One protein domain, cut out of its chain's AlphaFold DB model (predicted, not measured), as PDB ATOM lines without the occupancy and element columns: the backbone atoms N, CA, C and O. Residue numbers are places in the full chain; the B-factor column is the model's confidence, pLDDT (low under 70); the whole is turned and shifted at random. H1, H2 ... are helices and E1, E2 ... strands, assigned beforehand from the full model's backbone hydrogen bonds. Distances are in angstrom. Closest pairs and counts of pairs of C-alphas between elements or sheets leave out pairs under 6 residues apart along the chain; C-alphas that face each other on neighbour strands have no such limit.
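This is residues 185 to 280 of the 280 residues of the protein "uncharacterized protein LOC107829545" of Nicotiana tabacum (UniProt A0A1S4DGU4). Helices H2 and H3 lie side by side, H1 crosses H2, and the E1-E2 hairpin sits beyond H2's end. Residues 263 to 280, mostly H4, stick out as an arm. The printed part has 96 residues, mostly helix, ordered H1, H2, E1, E2, H3, H4. It is loose, with radius of gyration of the C-alphas 17.4 A and spans 62 by 45 by 24 A.

Find C-alpha 185 at (184.316, 168.351, 261.061), opening H1, 185 to 190. Next come H2, 202 to 210, E1, 211 to 213, E2, 219 to 221, H3, 224 to 242, 27.7 A, and H4, 251 to 278, 41.1 A, ending at (165.827, 147.991, 227.443).

Hub H2 touches H3 at a shallow tilt of 14 degrees, closest C-alphas 203 and 233, 5.5 A. H3 and H4 form a helical hairpin. Within hydrogen-bond range are N 212 and O 220, 2.9 A, across antiparallel E1 and E2, and every helix O i to N i+4 pair.

The printed part has no cut; H1 to H2 is a long link. Residues 242 to 246 and 263 to 280 have pLDDT under 70.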
ATOM      1  N   ALA A 185     184.309 167.156 260.215       80.69
ATOM      2  CA  ALA A 185     184.316 168.351 261.061       80.69
ATOM      3  C   ALA A 185     185.623 168.523 261.860       80.69
ATOM      4  O   ALA A 185     186.079 169.635 262.085       80.69
ATOM      5  N   GLU A 186     186.247 167.423 262.293       79.62
ATOM      6  CA  GLU A 186     187.534 167.480 263.001       79.62
ATOM      7  C   GLU A 186     188.687 167.812 262.049       79.62
ATOM      8  O   GLU A 186     189.601 168.543 262.424       79.62
ATOM      9  N   VAL A 187     188.649 167.287 260.819       86.19
ATOM     10  CA  VAL A 187     189.614 167.660 259.777       86.19
ATOM     11  C   VAL A 187     189.478 169.146 259.459       86.19
ATOM     12  O   VAL A 187     190.478 169.852 259.498       86.19
ATOM     13  N   GLU A 188     188.258 169.633 259.244       85.81
ATOM     14  CA  GLU A 188     187.972 171.047 258.990       85.81
ATOM     15  C   GLU A 188     188.454 171.947 260.141       85.81
ATOM     16  O   GLU A 188     189.232 172.874 259.913       85.81
ATOM     17  N   GLU A 189     188.120 171.626 261.395       82.69
ATOM     18  CA  GLU A 189     188.593 172.392 262.559       82.69
ATOM     19  C   GLU A 189     190.126 172.358 262.685       82.69
ATOM     20  O   GLU A 189     190.735 173.355 263.062       82.69
ATOM     21  N   SER A 190     190.783 171.251 262.315       83.81
ATOM     22  CA  SER A 190     192.251 171.169 262.330       83.81
ATOM     23  C   SER A 190     192.938 172.024 261.261       83.81
ATOM     24  O   SER A 190     194.134 172.285 261.370       83.81
ATOM     25  N   THR A 191     192.193 172.460 260.243       86.31
ATOM     26  CA  THR A 191     192.674 173.372 259.192       86.31
ATOM     27  C   THR A 191     192.362 174.836 259.478       86.31
ATOM     28  O   THR A 191     192.767 175.711 258.716       86.31
ATOM     29  N   ARG A 192     191.637 175.107 260.564       85.50
ATOM     30  CA  ARG A 192     191.224 176.450 260.946       85.50
ATOM     31  C   ARG A 192     192.439 177.280 261.342       85.50
ATOM     32  O   ARG A 192     193.310 176.807 262.073       85.50
ATOM     33  N   ASN A 193     192.489 178.522 260.871       82.88
ATOM     34  CA  ASN A 193     193.595 179.413 261.191       82.88
ATOM     35  C   ASN A 193     193.599 179.707 262.712       82.88
ATOM     36  O   ASN A 193     192.549 180.062 263.264       82.88
ATOM     37  N   PRO A 194     194.739 179.517 263.407       80.69
ATOM     38  CA  PRO A 194     194.816 179.662 264.859       80.69
ATOM     39  C   PRO A 194     194.553 181.092 265.345       80.69
ATOM     40  O   PRO A 194     194.032 181.250 266.448       80.69
ATOM     41  N   ASP A 195     194.859 182.106 264.533       81.62
ATOM     42  CA  ASP A 195     194.832 183.511 264.950       81.62
ATOM     43  C   ASP A 195     193.436 184.121 264.814       81.62
ATOM     44  O   ASP A 195     192.901 184.711 265.750       81.62
ATOM     45  N   ASN A 196     192.813 183.957 263.646       83.12
ATOM     46  CA  ASN A 196     191.540 184.601 263.307       83.12
ATOM     47  C   ASN A 196     190.353 183.622 263.254       83.12
ATOM     48  O   ASN A 196     189.229 184.036 262.972       83.12
ATOM     49  N   ARG A 197     190.591 182.326 263.508       80.38
ATOM     50  CA  ARG A 197     189.575 181.262 263.482       80.38
ATOM     51  C   ARG A 197     188.838 181.163 262.137       80.38
ATOM     52  O   ARG A 197     187.722 180.637 262.097       80.38
ATOM     53  N   THR A 198     189.422 181.614 261.026       83.44
ATOM     54  CA  THR A 198     188.801 181.444 259.704       83.44
ATOM     55  C   THR A 198     188.953 180.005 259.215       83.44
ATOM     56  O   THR A 198     189.964 179.341 259.476       83.44
ATOM     57  N   LYS A 199     187.919 179.496 258.534       81.81
ATOM     58  CA  LYS A 199     187.941 178.168 257.906       81.81
ATOM     59  C   LYS A 199     188.919 178.163 256.728       81.81
ATOM     60  O   LYS A 199     189.090 179.186 256.065       81.81
ATOM     61  N   ALA A 200     189.553 177.019 256.479       86.25
ATOM     62  CA  ALA A 200     190.350 176.833 255.271       86.25
ATOM     63  C   ALA A 200     189.454 176.800 254.025       86.25
ATOM     64  O   ALA A 200     188.249 176.555 254.117       86.25
ATOM     65  N   ALA A 201     190.060 177.034 252.863       88.31
ATOM     66  CA  ALA A 201     189.345 176.988 251.599       88.31
ATOM     67  C   ALA A 201     188.780 175.578 251.300       88.31
ATOM     68  O   ALA A 201     189.366 174.576 251.737       88.31
ATOM     69  N   PRO A 202     187.644 175.474 250.578       88.44
ATOM     70  CA  PRO A 202     186.955 174.200 250.356       88.44
ATOM     71  C   PRO A 202     187.801 173.143 249.642       88.44
ATOM     72  O   PRO A 202     187.741 171.970 250.010       88.44
ATOM     73  N   ASP A 203     188.608 173.546 248.657       91.62
ATOM     74  CA  ASP A 203     189.530 172.669 247.926       91.62
ATOM     75  C   ASP A 203     190.554 172.019 248.865       91.62
ATOM     76  O   ASP A 203     190.750 170.804 248.844       91.62
ATOM     77  N   ARG A 204     191.130 172.803 249.781       91.38
ATOM     78  CA  ARG A 204     192.122 172.340 250.747       91.38
ATOM     79  C   ARG A 204     191.520 171.375 251.759       91.38
ATOM     80  O   ARG A 204     192.140 170.360 252.091       91.38
ATOM     81  N   VAL A 205     190.322 171.674 252.261       91.25
ATOM     82  CA  VAL A 205     189.598 170.757 253.152       91.25
ATOM     83  C   VAL A 205     189.281 169.458 252.406       91.25
ATOM     84  O   VAL A 205     189.538 168.376 252.935       91.25
ATOM     85  N   TRP A 206     188.802 169.545 251.162       92.88
ATOM     86  CA  TRP A 206     188.502 168.387 250.320       92.88
ATOM     87  C   TRP A 206     189.732 167.513 250.049       92.88
ATOM     88  O   TRP A 206     189.658 166.288 250.184       92.88
ATOM     89  N   GLU A 207     190.875 168.120 249.726       94.00
ATOM     90  CA  GLU A 207     192.145 167.425 249.519       94.00
ATOM     91  C   GLU A 207     192.545 166.631 250.768       94.00
ATOM     92  O   GLU A 207     192.804 165.432 250.683       94.00
ATOM     93  N   LEU A 208     192.518 167.249 251.951       92.19
ATOM     94  CA  LEU A 208     192.869 166.573 253.206       92.19
ATOM     95  C   LEU A 208     191.902 165.444 253.562       92.19
ATOM     96  O   LEU A 208     192.297 164.452 254.178       92.19
ATOM     97  N   GLN A 209     190.635 165.582 253.178       93.06
ATOM     98  CA  GLN A 209     189.627 164.565 253.425       93.06
ATOM     99  C   GLN A 209     189.726 163.379 252.463       93.06
ATOM    100  O   GLN A 209     189.334 162.276 252.844       93.06
ATOM    101  N   ASN A 210     190.252 163.568 251.249       93.38
ATOM    102  CA  ASN A 210     190.217 162.565 250.178       93.38
ATOM    103  C   ASN A 210     191.601 162.134 249.666       93.38
ATOM    104  O   ASN A 210     191.680 161.310 248.751       93.38
ATOM    105  N   THR A 211     192.690 162.595 250.279       93.62
ATOM    106  CA  THR A 211     194.057 162.130 249.999       93.62
ATOM    107  C   THR A 211     194.666 161.391 251.188       93.62
ATOM    108  O   THR A 211     194.275 161.568 252.342       93.62
ATOM    109  N   ARG A 212     195.644 160.531 250.902       91.88
ATOM    110  CA  ARG A 212     196.493 159.880 251.907       91.88
ATOM    111  C   ARG A 212     197.942 159.904 251.455       91.88
ATOM    112  O   ARG A 212     198.209 160.008 250.262       91.88
ATOM    113  N   LYS A 213     198.866 159.736 252.398       91.75
ATOM    114  CA  LYS A 213     200.270 159.488 252.064       91.75
ATOM    115  C   LYS A 213     200.487 158.009 251.744       91.75
ATOM    116  O   LYS A 213     199.978 157.158 252.477       91.75
ATOM    117  N   ASN A 214     201.193 157.713 250.657       91.12
ATOM    118  CA  ASN A 214     201.678 156.363 250.359       91.12
ATOM    119  C   ASN A 214     202.923 156.028 251.210       91.12
ATOM    120  O   ASN A 214     203.391 156.858 251.993       91.12
ATOM    121  N   ASP A 215     203.471 154.821 251.052       91.12
ATOM    122  CA  ASP A 215     204.661 154.371 251.795       91.12
ATOM    123  C   ASP A 215     205.912 155.225 251.509       91.12
ATOM    124  O   ASP A 215     206.841 155.260 252.312       91.12
ATOM    125  N   GLN A 216     205.922 155.951 250.387       90.69
ATOM    126  CA  GLN A 216     206.980 156.882 249.981       90.69
ATOM    127  C   GLN A 216     206.738 158.315 250.493       90.69
ATOM    128  O   GLN A 216     207.579 159.191 250.318       90.69
ATOM    129  N   GLY A 217     205.609 158.563 251.165       89.69
ATOM    130  CA  GLY A 217     205.234 159.868 251.708       89.69
ATOM    131  C   GLY A 217     204.527 160.803 250.721       89.69
ATOM    132  O   GLY A 217     204.178 161.921 251.111       89.69
ATOM    133  N   GLU A 218     204.274 160.362 249.491       90.75
ATOM    134  CA  GLU A 218     203.600 161.138 248.449       90.75
ATOM    135  C   GLU A 218     202.089 161.167 248.674       90.75
ATOM    136  O   GLU A 218     201.489 160.180 249.116       90.75
ATOM    137  N   LEU A 219     201.459 162.296 248.349       91.38
ATOM    138  CA  LEU A 219     200.010 162.438 248.420       91.38
ATOM    139  C   LEU A 219     199.347 161.732 247.238       91.38
ATOM    140  O   LEU A 219     199.621 162.029 246.079       91.38
ATOM    141  N   VAL A 220     198.435 160.818 247.552       94.19
ATOM    142  CA  VAL A 220     197.674 160.042 246.577       94.19
ATOM    143  C   VAL A 220     196.186 160.186 246.869       94.19
ATOM    144  O   VAL A 220     195.742 160.034 248.013       94.19
ATOM    145  N   TRP A 221     195.404 160.444 245.822       94.44
ATOM    146  CA  TRP A 221     193.947 160.489 245.892       94.44
ATOM    147  C   TRP A 221     193.354 159.121 246.245       94.44
ATOM    148  O   TRP A 221     193.863 158.060 245.876       94.44
ATOM    149  N   SER A 222     192.252 159.134 246.988       90.75
ATOM    150  CA  SER A 222     191.550 157.907 247.388       90.75
ATOM    151  C   SER A 222     190.875 157.210 246.208       90.75
ATOM    152  O   SER A 222     190.729 155.985 246.212       90.75
ATOM    153  N   ASP A 223     190.479 157.990 245.204       91.62
ATOM    154  CA  ASP A 223     189.824 157.555 243.981       91.62
ATOM    155  C   ASP A 223     189.930 158.661 242.903       91.62
ATOM    156  O   ASP A 223     190.104 159.834 243.251       91.62
ATOM    157  N   PRO A 224     189.813 158.321 241.604       92.12
ATOM    158  CA  PRO A 224     189.882 159.308 240.521       92.12
ATOM    159  C   PRO A 224     188.781 160.373 240.577       92.12
ATOM    160  O   PRO A 224     188.974 161.491 240.100       92.12
ATOM    161  N   LYS A 225     187.618 160.052 241.158       91.19
ATOM    162  CA  LYS A 225     186.482 160.973 241.196       91.19
ATOM    163  C   LYS A 225     186.729 162.122 242.169       91.19
ATOM    164  O   LYS A 225     186.449 163.270 241.845       91.19
ATOM    165  N   SER A 226     187.333 161.826 243.312       92.38
ATOM    166  CA  SER A 226     187.782 162.815 244.288       92.38
ATOM    167  C   SER A 226     188.785 163.804 243.693       92.38
ATOM    168  O   SER A 226     188.694 164.995 243.987       92.38
ATOM    169  N   GLN A 227     189.687 163.337 242.822       94.25
ATOM    170  CA  GLN A 227     190.624 164.200 242.095       94.25
ATOM    171  C   GLN A 227     189.904 165.116 241.096       94.25
ATOM    172  O   GLN A 227     190.207 166.303 241.027       94.25
ATOM    173  N   GLN A 228     188.934 164.585 240.344       92.94
ATOM    174  CA  GLN A 228     188.128 165.384 239.414       92.94
ATOM    175  C   GLN A 228     187.363 166.498 240.146       92.94
ATOM    176  O   GLN A 228     187.410 167.650 239.724       92.94
ATOM    177  N   ILE A 229     186.705 166.157 241.258       92.38
ATOM    178  CA  ILE A 229     185.955 167.116 242.083       92.38
ATOM    179  C   ILE A 229     186.884 168.199 242.636       92.38
ATOM    180  O   ILE A 229     186.533 169.373 242.623       92.38
ATOM    181  N   HIS A 230     188.094 167.832 243.070       93.88
ATOM    182  CA  HIS A 230     189.080 168.814 243.512       93.88
ATOM    183  C   HIS A 230     189.429 169.824 242.410       93.88
ATOM    184  O   HIS A 230     189.469 171.018 242.678       93.88
ATOM    185  N   GLY A 231     189.621 169.364 241.167       93.38
ATOM    186  CA  GLY A 231     189.872 170.254 240.030       93.38
ATOM    187  C   GLY A 231     188.737 171.256 239.791       93.38
ATOM    188  O   GLY A 231     189.000 172.441 239.610       93.38
ATOM    189  N   GLN A 232     187.479 170.808 239.877       92.31
ATOM    190  CA  GLN A 232     186.301 171.682 239.759       92.31
ATOM    191  C   GLN A 232     186.229 172.715 240.895       92.31
ATOM    192  O   GLN A 232     185.897 173.874 240.656       92.31
ATOM    193  N   LEU A 233     186.568 172.318 242.128       93.00
ATOM    194  CA  LEU A 233     186.635 173.244 243.265       93.00
ATOM    195  C   LEU A 233     187.692 174.330 243.036       93.00
ATOM    196  O   LEU A 233     187.414 175.506 243.259       93.00
ATOM    197  N   GLN A 234     188.877 173.948 242.552       92.88
ATOM    198  CA  GLN A 234     189.944 174.899 242.247       92.88
ATOM    199  C   GLN A 234     189.545 175.874 241.138       92.88
ATOM    200  O   GLN A 234     189.809 177.066 241.261       92.88
ATOM    201  N   GLU A 235     188.875 175.402 240.085       91.31
ATOM    202  CA  GLU A 235     188.411 176.252 238.984       91.31
ATOM    203  C   GLU A 235     187.437 177.336 239.467       91.31
ATOM    204  O   GLU A 235     187.648 178.518 239.195       91.31
ATOM    205  N   ILE A 236     186.434 176.958 240.264       88.81
ATOM    206  CA  ILE A 236     185.465 177.906 240.837       88.81
ATOM    207  C   ILE A 236     186.147 178.898 241.789       88.81
ATOM    208  O   ILE A 236     185.782 180.073 241.845       88.81
ATOM    209  N   MET A 237     187.137 178.445 242.561       85.88
ATOM    210  CA  MET A 237     187.890 179.328 243.452       85.88
ATOM    211  C   MET A 237     188.738 180.341 242.687       85.88
ATOM    212  O   MET A 237     188.813 181.499 243.088       85.88
ATOM    213  N   VAL A 238     189.354 179.915 241.586       86.56
ATOM    214  CA  VAL A 238     190.125 180.787 240.702       86.56
ATOM    215  C   VAL A 238     189.210 181.822 240.045       86.56
ATOM    216  O   VAL A 238     189.512 183.011 240.105       86.56
ATOM    217  N   GLN A 239     188.066 181.406 239.492       84.50
ATOM    218  CA  GLN A 239     187.089 182.313 238.867       84.50
ATOM    219  C   GLN A 239     186.667 183.449 239.810       84.50
ATOM    220  O   GLN A 239     186.707 184.616 239.432       84.50
ATOM    221  N   GLN A 240     186.375 183.126 241.072       80.88
ATOM    222  CA  GLN A 240     185.978 184.116 242.079       80.88
ATOM    223  C   GLN A 240     187.082 185.083 242.521       80.88
ATOM    224  O   GLN A 240     186.771 186.112 243.109       80.88
ATOM    225  N   GLN A 241     188.357 184.751 242.308       76.31
ATOM    226  CA  GLN A 241     189.468 185.666 242.597       76.31
ATOM    227  C   GLN A 241     189.743 186.630 241.438       76.31
ATOM    228  O   GLN A 241     190.272 187.715 241.669       76.31
ATOM    229  N   PHE A 242     189.438 186.217 240.204       69.19
ATOM    230  CA  PHE A 242     189.674 187.010 238.995       69.19
ATOM    231  C   PHE A 242     188.522 187.958 238.668       69.19
ATOM    232  O   PHE A 242     188.755 189.076 238.215       69.19
ATOM    233  N   GLU A 243     187.288 187.520 238.886       67.56
ATOM    234  CA  GLU A 243     186.127 188.397 238.850       67.56
ATOM    235  C   GLU A 243     186.130 189.166 240.176       67.56
ATOM    236  O   GLU A 243     186.086 188.531 241.226       67.56
ATOM    237  N   GLU A 244     186.228 190.503 240.172       60.16
ATOM    238  CA  GLU A 244     185.968 191.340 241.361       60.16
ATOM    239  C   GLU A 244     184.493 191.176 241.760       60.16
ATOM    240  O   GLU A 244     183.641 192.028 241.517       60.16
ATOM    241  N   ASN A 245     184.169 190.001 242.287       62.78
ATOM    242  CA  ASN A 245     182.818 189.567 242.524       62.78
ATOM    243  C   ASN A 245     182.369 190.238 243.816       62.78
ATOM    244  O   ASN A 245     182.893 189.948 244.892       62.78
ATOM    245  N   GLU A 246     181.415 191.163 243.703       66.25
ATOM    246  CA  GLU A 246     180.888 191.931 244.838       66.25
ATOM    247  C   GLU A 246     180.312 191.006 245.930       66.25
ATOM    248  O   GLU A 246     180.301 191.357 247.110       66.25
ATOM    249  N   TYR A 247     179.922 189.784 245.543       72.56
ATOM    250  CA  TYR A 247     179.408 188.738 246.422       72.56
ATOM    251  C   TYR A 247     180.054 187.377 246.096       72.56
ATOM    252  O   TYR A 247     179.467 186.580 245.362       72.56
ATOM    253  N   PRO A 248     181.260 187.079 246.616       78.94
ATOM    254  CA  PRO A 248     181.878 185.773 246.420       78.94
ATOM    255  C   PRO A 248     181.025 184.676 247.071       78.94
ATOM    256  O   PRO A 248     180.471 184.860 248.159       78.94
ATOM    257  N   MET A 249     180.948 183.521 246.415       81.62
ATOM    258  CA  MET A 249     180.260 182.345 246.933       81.62
ATOM    259  C   MET A 249     180.911 181.870 248.232       81.62
ATOM    260  O   MET A 249     182.133 181.755 248.364       81.62
ATOM    261  N   SER A 250     180.070 181.509 249.190       85.19
ATOM    262  CA  SER A 250     180.493 180.811 250.394       85.19
ATOM    263  C   SER A 250     181.017 179.404 250.079       85.19
ATOM    264  O   SER A 250     180.725 178.803 249.043       85.19
ATOM    265  N   ALA A 251     181.767 178.833 251.023       81.06
ATOM    266  CA  ALA A 251     182.267 177.463 250.928       81.06
ATOM    267  C   ALA A 251     181.157 176.434 250.635       81.06
ATOM    268  O   ALA A 251     181.342 175.544 249.802       81.06
ATOM    269  N   ASP A 252     180.005 176.575 251.293       82.81
ATOM    270  CA  ASP A 252     178.872 175.660 251.141       82.81
ATOM    271  C   ASP A 252     178.201 175.807 249.767       82.81
ATOM    272  O   ASP A 252     177.789 174.808 249.173       82.81
ATOM    273  N   GLU A 253     178.141 177.020 249.214       86.31
ATOM    274  CA  GLU A 253     177.620 177.278 247.864       86.31
ATOM    275  C   GLU A 253     178.536 176.705 246.779       86.31
ATOM    276  O   GLU A 253     178.052 176.074 245.836       86.31
ATOM    277  N   ILE A 254     179.857 176.840 246.943       86.56
ATOM    278  CA  ILE A 254     180.848 176.242 246.035       86.56
ATOM    279  C   ILE A 254     180.693 174.715 246.028       86.56
ATOM    280  O   ILE A 254     180.552 174.102 244.968       86.56
ATOM    281  N   LEU A 255     180.669 174.094 247.213       85.44
ATOM    282  CA  LEU A 255     180.504 172.644 247.347       85.44
ATOM    283  C   LEU A 255     179.171 172.170 246.760       85.44
ATOM    284  O   LEU A 255     179.130 171.161 246.056       85.44
ATOM    285  N   THR A 256     178.087 172.906 247.013       86.62
ATOM    286  CA  THR A 256     176.760 172.582 246.478       86.62
ATOM    287  C   THR A 256     176.757 172.640 244.955       86.62
ATOM    288  O   THR A 256     176.289 171.695 244.324       86.62
ATOM    289  N   THR A 257     177.335 173.683 244.359       86.94
ATOM    290  CA  THR A 257     177.443 173.828 242.899       86.94
ATOM    291  C   THR A 257     178.169 172.637 242.275       86.94
ATOM    292  O   THR A 257     177.661 172.018 241.339       86.94
ATOM    293  N   VAL A 258     179.318 172.246 242.837       86.69
ATOM    294  CA  VAL A 258     180.086 171.099 242.332       86.69
ATOM    295  C   VAL A 258     179.309 169.790 242.487       86.69
ATOM    296  O   VAL A 258     179.181 169.030 241.527       86.69
ATOM    297  N   PHE A 259     178.734 169.518 243.661       83.00
ATOM    298  CA  PHE A 259     178.038 168.249 243.894       83.00
ATOM    299  C   PHE A 259     176.709 168.125 243.148       83.00
ATOM    300  O   PHE A 259     176.364 167.021 242.729       83.00
ATOM    301  N   VAL A 260     175.962 169.215 242.955       78.69
ATOM    302  CA  VAL A 260     174.716 169.198 242.172       78.69
ATOM    303  C   VAL A 260     175.012 168.874 240.710       78.69
ATOM    304  O   VAL A 260     174.354 167.999 240.147       78.69
ATOM    305  N   ASN A 261     176.043 169.490 240.126       75.44
ATOM    306  CA  ASN A 261     176.475 169.189 238.759       75.44
ATOM    307  C   ASN A 261     176.891 167.718 238.613       75.44
ATOM    308  O   ASN A 261     176.552 167.052 237.635       75.44
ATOM    309  N   GLU A 262     177.567 167.175 239.623       75.12
ATOM    310  CA  GLU A 262     177.954 165.766 239.654       75.12
ATOM    311  C   GLU A 262     176.768 164.802 239.776       75.12
ATOM    312  O   GLU A 262     176.730 163.765 239.107       75.12
ATOM    313  N   LEU A 263     175.766 165.148 240.586       66.88
ATOM    314  CA  LEU A 263     174.534 164.371 240.704       66.88
ATOM    315  C   LEU A 263     173.711 164.405 239.410       66.88
ATOM    316  O   LEU A 263     173.182 163.367 239.015       66.88
ATOM    317  N   ALA A 264     173.638 165.551 238.730       64.25
ATOM    318  CA  ALA A 264     172.952 165.683 237.445       64.25
ATOM    319  C   ALA A 264     173.588 164.779 236.373       64.25
ATOM    320  O   ALA A 264     172.901 163.943 235.783       64.25
ATOM    321  N   MET A 265     174.919 164.835 236.224       60.25
ATOM    322  CA  MET A 265     175.657 163.956 235.304       60.25
ATOM    323  C   MET A 265     175.490 162.466 235.638       60.25
ATOM    324  O   MET A 265     175.521 161.609 234.752       60.25
ATOM    325  N   PHE A 266     175.344 162.124 236.921       58.41
ATOM    326  CA  PHE A 266     175.114 160.745 237.345       58.41
ATOM    327  C   PHE A 266     173.717 160.244 236.943       58.41
ATOM    328  O   PHE A 266     173.592 159.124 236.443       58.41
ATOM    329  N   VAL A 267     172.681 161.071 237.118       61.56
ATOM    330  CA  VAL A 267     171.297 160.747 236.728       61.56
ATOM    331  C   VAL A 267     171.173 160.563 235.214       61.56
ATOM    332  O   VAL A 267     170.521 159.615 234.768       61.56
ATOM    333  N   GLU A 268     171.837 161.402 234.419       61.09
ATOM    334  CA  GLU A 268     171.870 161.268 232.957       61.09
ATOM    335  C   GLU A 268     172.498 159.931 232.528       61.09
ATOM    336  O   GLU A 268     171.868 159.151 231.811       61.09
ATOM    337  N   LYS A 269     173.671 159.579 233.074       61.03
ATOM    338  CA  LYS A 269     174.365 158.311 232.763       61.03
ATOM    339  C   LYS A 269     173.604 157.058 233.196       61.03
ATOM    340  O   LYS A 269     173.736 156.000 232.572       61.03
ATOM    341  N   ASP A 270     172.849 157.121 234.290       59.53
ATOM    342  CA  ASP A 270     172.001 156.006 234.728       59.53
ATOM    343  C   ASP A 270     170.757 155.858 233.843       59.53
ATOM    344  O   ASP A 270     170.341 154.732 233.553       59.53
ATOM    345  N   THR A 271     170.216 156.972 233.344       57.03
ATOM    346  CA  THR A 271     169.101 156.979 232.388       57.03
ATOM    347  C   THR A 271     169.531 156.388 231.044       57.03
ATOM    348  O   THR A 271     168.858 155.496 230.523       57.03
ATOM    349  N   GLU A 272     170.701 156.775 230.531       53.28
ATOM    350  CA  GLU A 272     171.286 156.217 229.303       53.28
ATOM    351  C   GLU A 272     171.576 154.712 229.421       53.28
ATOM    352  O   GLU A 272     171.197 153.930 228.545       53.28
ATOM    353  N   ARG A 273     172.169 154.266 230.539       57.94
ATOM    354  CA  ARG A 273     172.401 152.831 230.800       57.94
ATOM    355  C   ARG A 273     171.100 152.045 230.960       57.94
ATOM    356  O   ARG A 273     171.044 150.873 230.582       57.94
ATOM    357  N   GLY A 274     170.056 152.658 231.518       48.72
ATOM    358  CA  GLY A 274     168.721 152.068 231.619       48.72
ATOM    359  C   GLY A 274     168.038 151.905 230.259       48.72
ATOM    360  O   GLY A 274     167.402 150.879 230.015       48.72
ATOM    361  N   LEU A 275     168.215 152.876 229.358       47.78
ATOM    362  CA  LEU A 275     167.710 152.826 227.985       47.78
ATOM    363  C   LEU A 275     168.442 151.767 227.148       47.78
ATOM    364  O   LEU A 275     167.788 150.964 226.489       47.78
ATOM    365  N   GLN A 276     169.772 151.677 227.252       45.16
ATOM    366  CA  GLN A 276     170.562 150.651 226.554       45.16
ATOM    367  C   GLN A 276     170.215 149.221 226.994       45.16
ATOM    368  O   GLN A 276     170.194 148.318 226.166       45.16
ATOM    369  N   LYS A 277     169.883 148.999 228.274       48.62
ATOM    370  CA  LYS A 277     169.447 147.682 228.779       48.62
ATOM    371  C   LYS A 277     168.020 147.290 228.386       48.62
ATOM    372  O   LYS A 277     167.672 146.127 228.527       48.62
ATOM    373  N   ARG A 278     167.188 148.244 227.956       45.09
ATOM    374  CA  ARG A 278     165.827 147.991 227.443       45.09
ATOM    375  C   ARG A 278     165.780 147.847 225.921       45.09
ATOM    376  O   ARG A 278     164.739 147.476 225.392       45.09
ATOM    377  N   ALA A 279     166.875 148.174 225.239       43.38
ATOM    378  CA  ALA A 279     167.011 148.117 223.786       43.38
ATOM    379  C   ALA A 279     167.627 146.795 223.274       43.38
ATOM    380  O   ALA A 279     167.943 146.700 222.090       43.38
ATOM    381  N   VAL A 280     167.795 145.794 224.150       38.91
ATOM    382  CA  VAL A 280     168.255 144.422 223.856       38.91
ATOM    383  C   VAL A 280     167.197 143.448 224.353       38.91
ATOM    384  O   VAL A 280     166.914 142.476 223.623       38.91
TER     385      VAL A 280